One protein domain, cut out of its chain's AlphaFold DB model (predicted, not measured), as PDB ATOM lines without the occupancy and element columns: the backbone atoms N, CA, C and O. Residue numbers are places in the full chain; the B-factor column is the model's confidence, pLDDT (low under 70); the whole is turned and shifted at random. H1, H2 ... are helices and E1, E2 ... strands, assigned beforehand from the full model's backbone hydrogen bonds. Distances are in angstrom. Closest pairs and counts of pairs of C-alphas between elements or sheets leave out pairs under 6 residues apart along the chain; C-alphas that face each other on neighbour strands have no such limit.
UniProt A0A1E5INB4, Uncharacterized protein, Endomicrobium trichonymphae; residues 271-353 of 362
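This is residues 271 to 353 of the 362 residues of an uncharacterized protein of Endomicrobium trichonymphae (UniProt A0A1E5INB4). Three helices, H1, H2 and H3, gather round a small two-stranded sheet, E3 and E5, while a second sheet, of E2, E1 and E4, lies across the body from that strand pair. H3 packs on H2 near the middle of the domain, and the unnamed stretch of residues 333 to 348 joins the two sheets. The printed part has 83 residues with three named helices and five named strands, in the order H1 E1 E2 H2 E3 H3 E4 E5; both sheets are antiparallel, with orders E2 - E1 - E4 and E3 - E5. The class is mixed, helices and strands. The whole is compact, with a radius of gyration of the C-alphas of 12.5 A and spans of 37 by 27 by 19 A.

H1, residues 271 to 283, comes closest to E5, residues 349 to 352, at the C-alphas of Val 277 and Ile 351, 6.4 A apart. H1 and H2, residues 299 to 311, are close but not clearly touching: their closest C-alphas, those of Ile 281 and Ile 302, are 7.1 A apart, and they run opposite ways at a steep tilt of 39 degrees. E1, residues 285 to 288, and E2, residues 294 to 296, form an antiparallel hairpin, with N 286 and O 295 within hydrogen-bond range at 2.8 A. On the other side of E1 is E4, residues 330 to 332, also antiparallel, with N 287 and O 331 2.8 A apart. H2 touches H3, residues 317 to 324, with its residues 301 to 305 alone; the closest C-alphas, those of Glu 301 and Leu 324, are 6.4 A apart, and the two run opposite ways at a steep tilt of 58 degrees. H3 only grazes the sheet of E2, E1 and E4, with its residues 317 to 321. E3, residues 314 to 316, is the antiparallel neighbour of E5, with N 315 and O 351 2.9 A apart. E1 and E5 are apart. Every O i to N i+4 pair is within hydrogen-bond range in H1 and H3, and 8 of 9 are in H2.

H1 begins at C-alpha 271 (52.518, 19.437, -20.066) and is 17.9 A long from first to last C-alpha. E1 is 10.1 A long and E2 7.2 A. H2 is 19.2 A long and begins at C-alpha 299 (55.292, 36.448, -8.166). E3 is 6.6 A, H3 10.6 A and E4 7.0 A long. E5, 7.1 A long, ends at C-alpha 352 (51.602, 16.381, -7.090).

The C-alphas farthest apart, those of Ser 271 and Lys 290, are 38.3 A apart. The printed part has no cut. The link from E4 to E5 is long, 16 residues, and the other links are tight. The mean pLDDT of the printed part is 88.8; residues 339 to 343 are under 70.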
ATOM      1  N   SER A 271      53.309  18.231 -19.810       90.75
ATOM      2  CA  SER A 271      52.518  19.437 -20.066       90.75
ATOM      3  C   SER A 271      51.198  19.450 -19.290       90.75
ATOM      4  O   SER A 271      50.812  20.493 -18.773       90.75
ATOM      5  N   ALA A 272      50.520  18.303 -19.152       92.19
ATOM      6  CA  ALA A 272      49.270  18.214 -18.394       92.19
ATOM      7  C   ALA A 272      49.492  18.331 -16.877       92.19
ATOM      8  O   ALA A 272      48.698  18.970 -16.183       92.19
ATOM      9  N   GLU A 273      50.566  17.734 -16.351       90.50
ATOM     10  CA  GLU A 273      50.921  17.896 -14.942       90.50
ATOM     11  C   GLU A 273      51.353  19.340 -14.644       90.50
ATOM     12  O   GLU A 273      50.883  19.913 -13.664       90.50
ATOM     13  N   LEU A 274      52.166  19.956 -15.511       90.06
ATOM     14  CA  LEU A 274      52.579  21.356 -15.383       90.06
ATOM     15  C   LEU A 274      51.380  22.307 -15.448       90.06
ATOM     16  O   LEU A 274      51.260  23.187 -14.601       90.06
ATOM     17  N   PHE A 275      50.461  22.098 -16.395       92.81
ATOM     18  CA  PHE A 275      49.207  22.851 -16.465       92.81
ATOM     19  C   PHE A 275      48.454  22.782 -15.134       92.81
ATOM     20  O   PHE A 275      48.069  23.813 -14.592       92.81
ATOM     21  N   LYS A 276      48.320  21.584 -14.551       92.31
ATOM     22  CA  LYS A 276      47.665  21.410 -13.251       92.31
ATOM     23  C   LYS A 276      48.411  22.126 -12.121       92.31
ATOM     24  O   LYS A 276      47.760  22.682 -11.240       92.31
ATOM     25  N   VAL A 277      49.746  22.095 -12.111       92.00
ATOM     26  CA  VAL A 277      50.565  22.816 -11.120       92.00
ATOM     27  C   VAL A 277      50.285  24.312 -11.197       92.00
ATOM     28  O   VAL A 277      49.938  24.913 -10.184       92.00
ATOM     29  N   LEU A 278      50.376  24.894 -12.393       92.50
ATOM     30  CA  LEU A 278      50.155  26.322 -12.611       92.50
ATOM     31  C   LEU A 278      48.716  26.729 -12.278       92.50
ATOM     32  O   LEU A 278      48.516  27.712 -11.572       92.50
ATOM     33  N   ASP A 279      47.731  25.944 -12.713       94.38
ATOM     34  CA  ASP A 279      46.316  26.164 -12.403       94.38
ATOM     35  C   ASP A 279      46.056  26.126 -10.888       94.38
ATOM     36  O   ASP A 279      45.412  27.013 -10.334       94.38
ATOM     37  N   THR A 280      46.646  25.153 -10.183       94.31
ATOM     38  CA  THR A 280      46.514  25.039  -8.721       94.31
ATOM     39  C   THR A 280      47.133  26.243  -8.014       94.31
ATOM     40  O   THR A 280      46.513  26.800  -7.112       94.31
ATOM     41  N   ILE A 281      48.334  26.669  -8.416       93.88
ATOM     42  CA  ILE A 281      49.003  27.837  -7.828       93.88
ATOM     43  C   ILE A 281      48.175  29.102  -8.076       93.88
ATOM     44  O   ILE A 281      47.892  29.833  -7.131       93.88
ATOM     45  N   ASN A 282      47.752  29.338  -9.316       94.19
ATOM     46  CA  ASN A 282      47.048  30.561  -9.700       94.19
ATOM     47  C   ASN A 282      45.665  30.684  -9.045       94.19
ATOM     48  O   ASN A 282      45.259  31.790  -8.696       94.19
ATOM     49  N   ASN A 283      44.961  29.565  -8.851       94.81
ATOM     50  CA  ASN A 283      43.621  29.555  -8.256       94.81
ATOM     51  C   ASN A 283      43.631  29.441  -6.723       94.81
ATOM     52  O   ASN A 283      42.580  29.561  -6.084       94.81
ATOM     53  N   THR A 284      44.791  29.196  -6.106       95.19
ATOM     54  CA  THR A 284      44.889  29.127  -4.646       95.19
ATOM     55  C   THR A 284      44.943  30.522  -4.051       95.19
ATOM     56  O   THR A 284      45.827  31.326  -4.344       95.19
ATOM     57  N   THR A 285      44.007  30.772  -3.144       95.81
ATOM     58  CA  THR A 285      43.882  32.036  -2.421       95.81
ATOM     59  C   THR A 285      44.260  31.843  -0.957       95.81
ATOM     60  O   THR A 285      43.973  30.815  -0.335       95.81
ATOM     61  N   LEU A 286      44.911  32.856  -0.405       95.69
ATOM     62  CA  LEU A 286      45.245  32.991   1.001       95.69
ATOM     63  C   LEU A 286      44.260  33.963   1.646       95.69
ATOM     64  O   LEU A 286      43.926  34.983   1.048       95.69
ATOM     65  N   MET A 287      43.817  33.651   2.858       94.38
ATOM     66  CA  MET A 287      42.934  34.493   3.660       94.38
ATOM     67  C   MET A 287      43.572  34.740   5.020       94.38
ATOM     68  O   MET A 287      43.854  33.781   5.740       94.38
ATOM     69  N   ASP A 288      43.801  35.996   5.379       93.25
ATOM     70  CA  ASP A 288      44.215  36.339   6.737       93.25
ATOM     71  C   ASP A 288      42.981  36.476   7.635       93.25
ATOM     72  O   ASP A 288      42.092  37.283   7.377       93.25
ATOM     73  N   ILE A 289      42.908  35.672   8.699       90.31
ATOM     74  CA  ILE A 289      41.767  35.690   9.626       90.31
ATOM     75  C   ILE A 289      41.729  36.981  10.464       90.31
ATOM     76  O   ILE A 289      40.654  37.389  10.894       90.31
ATOM     77  N   LYS A 290      42.876  37.624  10.722       90.94
ATOM     78  CA  LYS A 290      42.942  38.848  11.533       90.94
ATOM     79  C   LYS A 290      42.426  40.059  10.764       90.94
ATOM     80  O   LYS A 290      41.718  40.876  11.339       90.94
ATOM     81  N   THR A 291      42.810  40.190   9.494       90.81
ATOM     82  CA  THR A 291      42.477  41.364   8.670       90.81
ATOM     83  C   THR A 291      41.291  41.126   7.738       90.81
ATOM     84  O   THR A 291      40.713  42.083   7.234       90.81
ATOM     85  N   GLY A 292      40.928  39.866   7.481       89.88
ATOM     86  CA  GLY A 292      39.931  39.490   6.477       89.88
ATOM     87  C   GLY A 292      40.433  39.603   5.032       89.88
ATOM     88  O   GLY A 292      39.673  39.322   4.105       89.88
ATOM     89  N   GLU A 293      41.693  39.993   4.819       93.50
ATOM     90  CA  GLU A 293      42.264  40.179   3.486       93.50
ATOM     91  C   GLU A 293      42.368  38.841   2.745       93.50
ATOM     92  O   GLU A 293      42.887  37.850   3.272       93.50
ATOM     93  N   ILE A 294      41.900  38.825   1.494       94.44
ATOM     94  CA  ILE A 294      42.025  37.687   0.584       94.44
ATOM     95  C   ILE A 294      42.958  38.079  -0.553       94.44
ATOM     96  O   ILE A 294      42.725  39.069  -1.244       94.44
ATOM     97  N   ARG A 295      43.983  37.261  -0.792       95.00
ATOM     98  CA  ARG A 295      44.949  37.489  -1.871       95.00
ATOM     99  C   ARG A 295      45.396  36.198  -2.540       95.00
ATOM    100  O   ARG A 295      45.360  35.129  -1.938       95.00
ATOM    101  N   ASN A 296      45.899  36.315  -3.761       95.50
ATOM    102  CA  ASN A 296      46.627  35.241  -4.436       95.50
ATOM    103  C   ASN A 296      48.106  35.226  -4.015       95.50
ATOM    104  O   ASN A 296      48.595  36.136  -3.325       95.50
ATOM    105  N   PHE A 297      48.835  34.203  -4.458       95.62
ATOM    106  CA  PHE A 297      50.290  34.188  -4.344       95.62
ATOM    107  C   PHE A 297      50.928  35.316  -5.167       95.62
ATOM    108  O   PHE A 297      50.547  35.593  -6.304       95.62
ATOM    109  N   LYS A 298      51.944  35.961  -4.596       94.75
ATOM    110  CA  LYS A 298      52.778  36.966  -5.267       94.75
ATOM    111  C   LYS A 298      53.784  36.276  -6.190       94.75
ATOM    112  O   LYS A 298      54.201  35.153  -5.929       94.75
ATOM    113  N   LYS A 299      54.297  36.984  -7.205       93.50
ATOM    114  CA  LYS A 299      55.292  36.448  -8.166       93.50
ATOM    115  C   LYS A 299      56.500  35.768  -7.497       93.50
ATOM    116  O   LYS A 299      56.942  34.721  -7.957       93.50
ATOM    117  N   LYS A 300      57.011  36.338  -6.396       94.00
ATOM    118  CA  LYS A 300      58.110  35.744  -5.611       94.00
ATOM    119  C   LYS A 300      57.700  34.431  -4.930       94.00
ATOM    120  O   LYS A 300      58.461  33.475  -4.965       94.00
ATOM    121  N   GLU A 301      56.497  34.381  -4.355       94.94
ATOM    122  CA  GLU A 301      55.947  33.180  -3.708       94.94
ATOM    123  C   GLU A 301      55.729  32.064  -4.741       94.94
ATOM    124  O   GLU A 301      56.115  30.925  -4.503       94.94
ATOM    125  N   ILE A 302      55.213  32.404  -5.928       93.81
ATOM    126  CA  ILE A 302      55.060  31.462  -7.049       93.81
ATOM    127  C   ILE A 302      56.410  30.843  -7.435       93.81
ATOM    128  O   ILE A 302      56.493  29.628  -7.593       93.81
ATOM    129  N   GLY A 303      57.472  31.649  -7.545       92.00
ATOM    130  CA  GLY A 303      58.818  31.153  -7.851       92.00
ATOM    131  C   GLY A 303      59.329  30.131  -6.829       92.00
ATOM    132  O   GLY A 303      59.834  29.083  -7.220       92.00
ATOM    133  N   ILE A 304      59.123  30.395  -5.534       93.19
ATOM    134  CA  ILE A 304      59.491  29.468  -4.450       93.19
ATOM    135  C   ILE A 304      58.693  28.164  -4.564       93.19
ATOM    136  O   ILE A 304      59.277  27.084  -4.529       93.19
ATOM    137  N   ILE A 305      57.373  28.252  -4.761       91.81
ATOM    138  CA  ILE A 305      56.514  27.069  -4.905       91.81
ATOM    139  C   ILE A 305      56.969  26.211  -6.093       91.81
ATOM    140  O   ILE A 305      57.040  24.988  -5.971       91.81
ATOM    141  N   LEU A 306      57.285  26.828  -7.236       90.56
ATOM    142  CA  LEU A 306      57.742  26.106  -8.423       90.56
ATOM    143  C   LEU A 306      59.066  25.369  -8.174       90.56
ATOM    144  O   LEU A 306      59.187  24.217  -8.588       90.56
ATOM    145  N   GLU A 307      60.021  25.977  -7.466       89.06
ATOM    146  CA  GLU A 307      61.263  25.298  -7.068       89.06
ATOM    147  C   GLU A 307      61.018  24.138  -6.094       89.06
ATOM    148  O   GLU A 307      61.612  23.066  -6.241       89.06
ATOM    149  N   THR A 308      60.093  24.281  -5.143       88.88
ATOM    150  CA  THR A 308      59.715  23.172  -4.252       88.88
ATOM    151  C   THR A 308      59.113  22.013  -5.043       88.88
ATOM    152  O   THR A 308      59.509  20.859  -4.859       88.88
ATOM    153  N   VAL A 309      58.179  22.309  -5.954       86.81
ATOM    154  CA  VAL A 309      57.522  21.293  -6.784       86.81
ATOM    155  C   VAL A 309      58.556  20.541  -7.619       86.81
ATOM    156  O   VAL A 309      58.535  19.318  -7.589       86.81
ATOM    157  N   LYS A 310      59.527  21.224  -8.247       82.25
ATOM    158  CA  LYS A 310      60.625  20.605  -9.027       82.25
ATOM    159  C   LYS A 310      61.467  19.574  -8.270       82.25
ATOM    160  O   LYS A 310      62.128  18.764  -8.909       82.25
ATOM    161  N   ASN A 311      61.480  19.591  -6.943       81.81
ATOM    162  CA  ASN A 311      62.316  18.684  -6.154       81.81
ATOM    163  C   ASN A 311      61.500  17.623  -5.410       81.81
ATOM    164  O   ASN A 311      62.028  16.578  -5.027       81.81
ATOM    165  N   VAL A 312      60.204  17.867  -5.212       84.44
ATOM    166  CA  VAL A 312      59.342  17.033  -4.378       84.44
ATOM    167  C   VAL A 312      58.112  16.612  -5.165       84.44
ATOM    168  O   VAL A 312      57.263  17.419  -5.528       84.44
ATOM    169  N   LYS A 313      57.982  15.298  -5.363       83.25
ATOM    170  CA  LYS A 313      56.870  14.695  -6.106       83.25
ATOM    171  C   LYS A 313      55.494  15.097  -5.566       83.25
ATOM    172  O   LYS A 313      54.610  15.429  -6.347       83.25
ATOM    173  N   ASP A 314      55.305  15.004  -4.250       90.12
ATOM    174  CA  ASP A 314      54.035  15.258  -3.570       90.12
ATOM    175  C   ASP A 314      54.242  16.366  -2.529       90.12
ATOM    176  O   ASP A 314      54.776  16.125  -1.446       90.12
ATOM    177  N   VAL A 315      53.826  17.591  -2.853       92.25
ATOM    178  CA  VAL A 315      53.984  18.758  -1.979       92.25
ATOM    179  C   VAL A 315      52.712  18.953  -1.161       92.25
ATOM    180  O   VAL A 315      51.616  19.049  -1.711       92.25
ATOM    181  N   LYS A 316      52.842  19.001   0.166       94.00
ATOM    182  CA  LYS A 316      51.736  19.264   1.106       94.00
ATOM    183  C   LYS A 316      51.542  20.762   1.351       94.00
ATOM    184  O   LYS A 316      52.491  21.531   1.216       94.00
ATOM    185  N   TYR A 317      50.350  21.165   1.797       93.69
ATOM    186  CA  TYR A 317      50.091  22.556   2.207       93.69
ATOM    187  C   TYR A 317      51.019  23.014   3.339       93.69
ATOM    188  O   TYR A 317      51.514  24.139   3.298       93.69
ATOM    189  N   ALA A 318      51.315  22.131   4.300       92.56
ATOM    190  CA  ALA A 318      52.248  22.418   5.390       92.56
ATOM    191  C   ALA A 318      53.632  22.838   4.866       92.56
ATOM    192  O   ALA A 318      54.200  23.826   5.325       92.56
ATOM    193  N   ARG A 319      54.124  22.155   3.824       92.88
ATOM    194  CA  ARG A 319      55.413  22.475   3.208       92.88
ATOM    195  C   ARG A 319      55.402  23.843   2.524       92.88
ATOM    196  O   ARG A 319      56.339  24.610   2.690       92.88
ATOM    197  N   ILE A 320      54.325  24.176   1.808       94.31
ATOM    198  CA  ILE A 320      54.176  25.501   1.185       94.31
ATOM    199  C   ILE A 320      54.148  26.607   2.239       94.31
ATOM    200  O   ILE A 320      54.775  27.647   2.057       94.31
ATOM    201  N   ARG A 321      53.453  26.391   3.360       94.56
ATOM    202  CA  ARG A 321      53.450  27.344   4.476       94.56
ATOM    203  C   ARG A 321      54.855  27.578   5.026       94.56
ATOM    204  O   ARG A 321      55.203  28.732   5.264       94.56
ATOM    205  N   GLU A 322      55.621  26.510   5.237       94.31
ATOM    206  CA  GLU A 322      57.008  26.578   5.708       94.31
ATOM    207  C   GLU A 322      57.902  27.331   4.715       94.31
ATOM    208  O   GLU A 322      58.564  28.295   5.104       94.31
ATOM    209  N   ASP A 323      57.866  26.951   3.434       93.44
ATOM    210  CA  ASP A 323      58.702  27.540   2.381       93.44
ATOM    211  C   ASP A 323      58.397  29.038   2.174       93.44
ATOM    212  O   ASP A 323      59.303  29.842   1.950       93.44
ATOM    213  N   LEU A 324      57.125  29.436   2.300       94.56
ATOM    214  CA  LEU A 324      56.683  30.829   2.182       94.56
ATOM    215  C   LEU A 324      56.722  31.614   3.501       94.56
ATOM    216  O   LEU A 324      56.457  32.816   3.495       94.56
ATOM    217  N   LYS A 325      57.029  30.955   4.627       94.50
ATOM    218  CA  LYS A 325      57.025  31.538   5.981       94.50
ATOM    219  C   LYS A 325      55.719  32.276   6.315       94.50
ATOM    220  O   LYS A 325      55.739  33.368   6.881       94.50
ATOM    221  N   LEU A 326      54.573  31.693   5.952       93.19
ATOM    222  CA  LEU A 326      53.266  32.321   6.183       93.19
ATOM    223  C   LEU A 326      52.903  32.333   7.672       93.19
ATOM    224  O   LEU A 326      52.991  31.307   8.353       93.19
ATOM    225  N   GLU A 327      52.387  33.465   8.151       92.06
ATOM    226  CA  GLU A 327      51.883  33.589   9.519       92.06
ATOM    227  C   GLU A 327      50.747  32.602   9.820       92.06
ATOM    228  O   GLU A 327      49.974  32.198   8.947       92.06
ATOM    229  N   LYS A 328      50.592  32.246  11.103       88.56
ATOM    230  CA  LYS A 328      49.528  31.338  11.563       88.56
ATOM    231  C   LYS A 328      48.114  31.877  11.296       88.56
ATOM    232  O   LYS A 328      47.194  31.057  11.196       88.56
ATOM    233  N   SER A 329      47.944  33.202  11.202       90.69
ATOM    234  CA  SER A 329      46.674  33.867  10.866       90.69
ATOM    235  C   SER A 329      46.261  33.656   9.413       90.69
ATOM    236  O   SER A 329      45.068  33.579   9.133       90.69
ATOM    237  N   VAL A 330      47.228  33.494   8.509       93.69
ATOM    238  CA  VAL A 330      46.990  33.274   7.082       93.69
ATOM    239  C   VAL A 330      46.611  31.820   6.846       93.69
ATOM    240  O   VAL A 330      47.347  30.913   7.238       93.69
ATOM    241  N   LYS A 331      45.487  31.572   6.180       93.12
ATOM    242  CA  LYS A 331      44.943  30.247   5.849       93.12
ATOM    243  C   LYS A 331      44.809  30.064   4.344       93.12
ATOM    244  O   LYS A 331      44.542  31.019   3.625       93.12
ATOM    245  N   PHE A 332      44.951  28.829   3.872       94.62
ATOM    246  CA  PHE A 332      44.639  28.476   2.488       94.62
ATOM    247  C   PHE A 332      43.119  28.328   2.331       94.62
ATOM    248  O   PHE A 332      42.491  27.521   3.021       94.62
ATOM    249  N   LYS A 333      42.500  29.095   1.431       89.50
ATOM    250  CA  LYS A 333      41.055  29.002   1.183       89.50
ATOM    251  C   LYS A 333      40.712  27.623   0.613       89.50
ATOM    252  O   LYS A 333      41.379  27.132  -0.292       89.50
ATOM    253  N   GLY A 334      39.666  26.993   1.146       84.69
ATOM    254  CA  GLY A 334      39.260  25.635   0.760       84.69
ATOM    255  C   GLY A 334      39.978  24.512   1.520       84.69
ATOM    256  O   GLY A 334      39.621  23.345   1.351       84.69
ATOM    257  N   VAL A 335      40.937  24.836   2.398       89.38
ATOM    258  CA  VAL A 335      41.464  23.886   3.386       89.38
ATOM    259  C   VAL A 335      40.577  23.906   4.629       89.38
ATOM    260  O   VAL A 335      40.169  24.955   5.119       89.38
ATOM    261  N   ASP A 336      40.249  22.714   5.123       86.06
ATOM    262  CA  ASP A 336      39.424  22.540   6.317       86.06
ATOM    263  C   ASP A 336      40.292  22.601   7.578       86.06
ATOM    264  O   ASP A 336      41.064  21.679   7.846       86.06
ATOM    265  N   TYR A 337      40.142  23.690   8.333       85.00
ATOM    266  CA  TYR A 337      40.904  23.986   9.549       85.00
ATOM    267  C   TYR A 337      40.177  23.631  10.853       85.00
ATOM    268  O   TYR A 337      40.669  23.985  11.929       85.00
ATOM    269  N   ARG A 338      39.021  22.954  10.791       81.69
ATOM    270  CA  ARG A 338      38.275  22.546  11.994       81.69
ATOM    271  C   ARG A 338      39.121  21.607  12.866       81.69
ATOM    272  O   ARG A 338      39.872  20.763  12.370       81.69
ATOM    273  N   GLU A 339      39.038  21.782  14.182       57.19
ATOM    274  CA  GLU A 339      39.906  21.116  15.158       57.19
ATOM    275  C   GLU A 339      39.545  19.635  15.327       57.19
ATOM    276  O   GLU A 339      38.689  19.301  16.132       57.19
ATOM    277  N   ASN A 340      40.155  18.755  14.519       54.06
ATOM    278  CA  ASN A 340      40.411  17.331  14.835       54.06
ATOM    279  C   ASN A 340      41.185  16.569  13.737       54.06
ATOM    280  O   ASN A 340      41.110  15.347  13.623       54.06
ATOM    281  N   VAL A 341      41.972  17.265  12.916       58.00
ATOM    282  CA  VAL A 341      42.865  16.621  11.942       58.00
ATOM    283  C   VAL A 341      44.294  16.801  12.443       58.00
ATOM    284  O   VAL A 341      44.677  17.932  12.748       58.00
ATOM    285  N   LYS A 342      45.093  15.721  12.531       52.38
ATOM    286  CA  LYS A 342      46.564  15.823  12.654       52.38
ATOM    287  C   LYS A 342      47.008  16.876  11.619       52.38
ATOM    288  O   LYS A 342      46.732  16.671  10.446       52.38
ATOM    289  N   SER A 343      47.534  18.020  12.080       60.38
ATOM    290  CA  SER A 343      47.903  19.252  11.331       60.38
ATOM    291  C   SER A 343      46.816  20.221  10.793       60.38
ATOM    292  O   SER A 343      47.103  21.023   9.905       60.38
ATOM    293  N   LYS A 344      45.582  20.239  11.327       70.25
ATOM    294  CA  LYS A 344      44.512  21.189  10.911       70.25
ATOM    295  C   LYS A 344      44.279  21.226   9.383       70.25
ATOM    296  O   LYS A 344      44.071  22.286   8.805       70.25
ATOM    297  N   GLY A 345      44.362  20.065   8.728       74.88
ATOM    298  CA  GLY A 345      44.073  19.898   7.299       74.88
ATOM    299  C   GLY A 345      45.242  20.164   6.343       74.88
ATOM    300  O   GLY A 345      45.130  19.810   5.167       74.88
ATOM    301  N   GLU A 346      46.368  20.705   6.820       85.81
ATOM    302  CA  GLU A 346      47.519  21.063   5.971       85.81
ATOM    303  C   GLU A 346      48.437  19.883   5.613       85.81
ATOM    304  O   GLU A 346      49.270  19.993   4.711       85.81
ATOM    305  N   ASP A 347      48.234  18.718   6.231       86.19
ATOM    306  CA  ASP A 347      48.840  17.452   5.805       86.19
ATOM    307  C   ASP A 347      48.339  16.961   4.441       86.19
ATOM    308  O   ASP A 347      48.911  16.028   3.867       86.19
ATOM    309  N   LYS A 348      47.267  17.560   3.913       88.75
ATOM    310  CA  LYS A 348      46.760  17.242   2.579       88.75
ATOM    311  C   LYS A 348      47.769  17.666   1.512       88.75
ATOM    312  O   LYS A 348      48.461  18.678   1.629       88.75
ATOM    313  N   THR A 349      47.823  16.891   0.435       91.62
ATOM    314  CA  THR A 349      48.611  17.231  -0.752       91.62
ATOM    315  C   THR A 349      48.056  18.505  -1.384       91.62
ATOM    316  O   THR A 349      46.886  18.544  -1.766       91.62
ATOM    317  N   PHE A 350      48.903  19.526  -1.494       92.38
ATOM    318  CA  PHE A 350      48.637  20.743  -2.250       92.38
ATOM    319  C   PHE A 350      48.722  20.449  -3.747       92.38
ATOM    320  O   PHE A 350      47.750  20.614  -4.481       92.38
ATOM    321  N   ILE A 351      49.859  19.910  -4.191       90.81
ATOM    322  CA  ILE A 351      50.087  19.553  -5.588       90.81
ATOM    323  C   ILE A 351      50.989  18.324  -5.696       90.81
ATOM    324  O   ILE A 351      51.792  18.037  -4.812       90.81
ATOM    325  N   SER A 352      50.816  17.571  -6.777       87.06
ATOM    326  CA  SER A 352      51.602  16.381  -7.090       87.06
ATOM    327  C   SER A 352      51.991  16.424  -8.556       87.06
ATOM    328  O   SER A 352      51.126  16.660  -9.408       87.06
ATOM    329  N   MET A 353      53.266  16.187  -8.838       84.81
ATOM    330  CA  MET A 353      53.815  16.134 -10.186       84.81
ATOM    331  C   MET A 353      54.831  14.988 -10.230       84.81
ATOM    332  O   MET A 353      55.855  14.987  -9.545       84.81
TER     333      MET A 353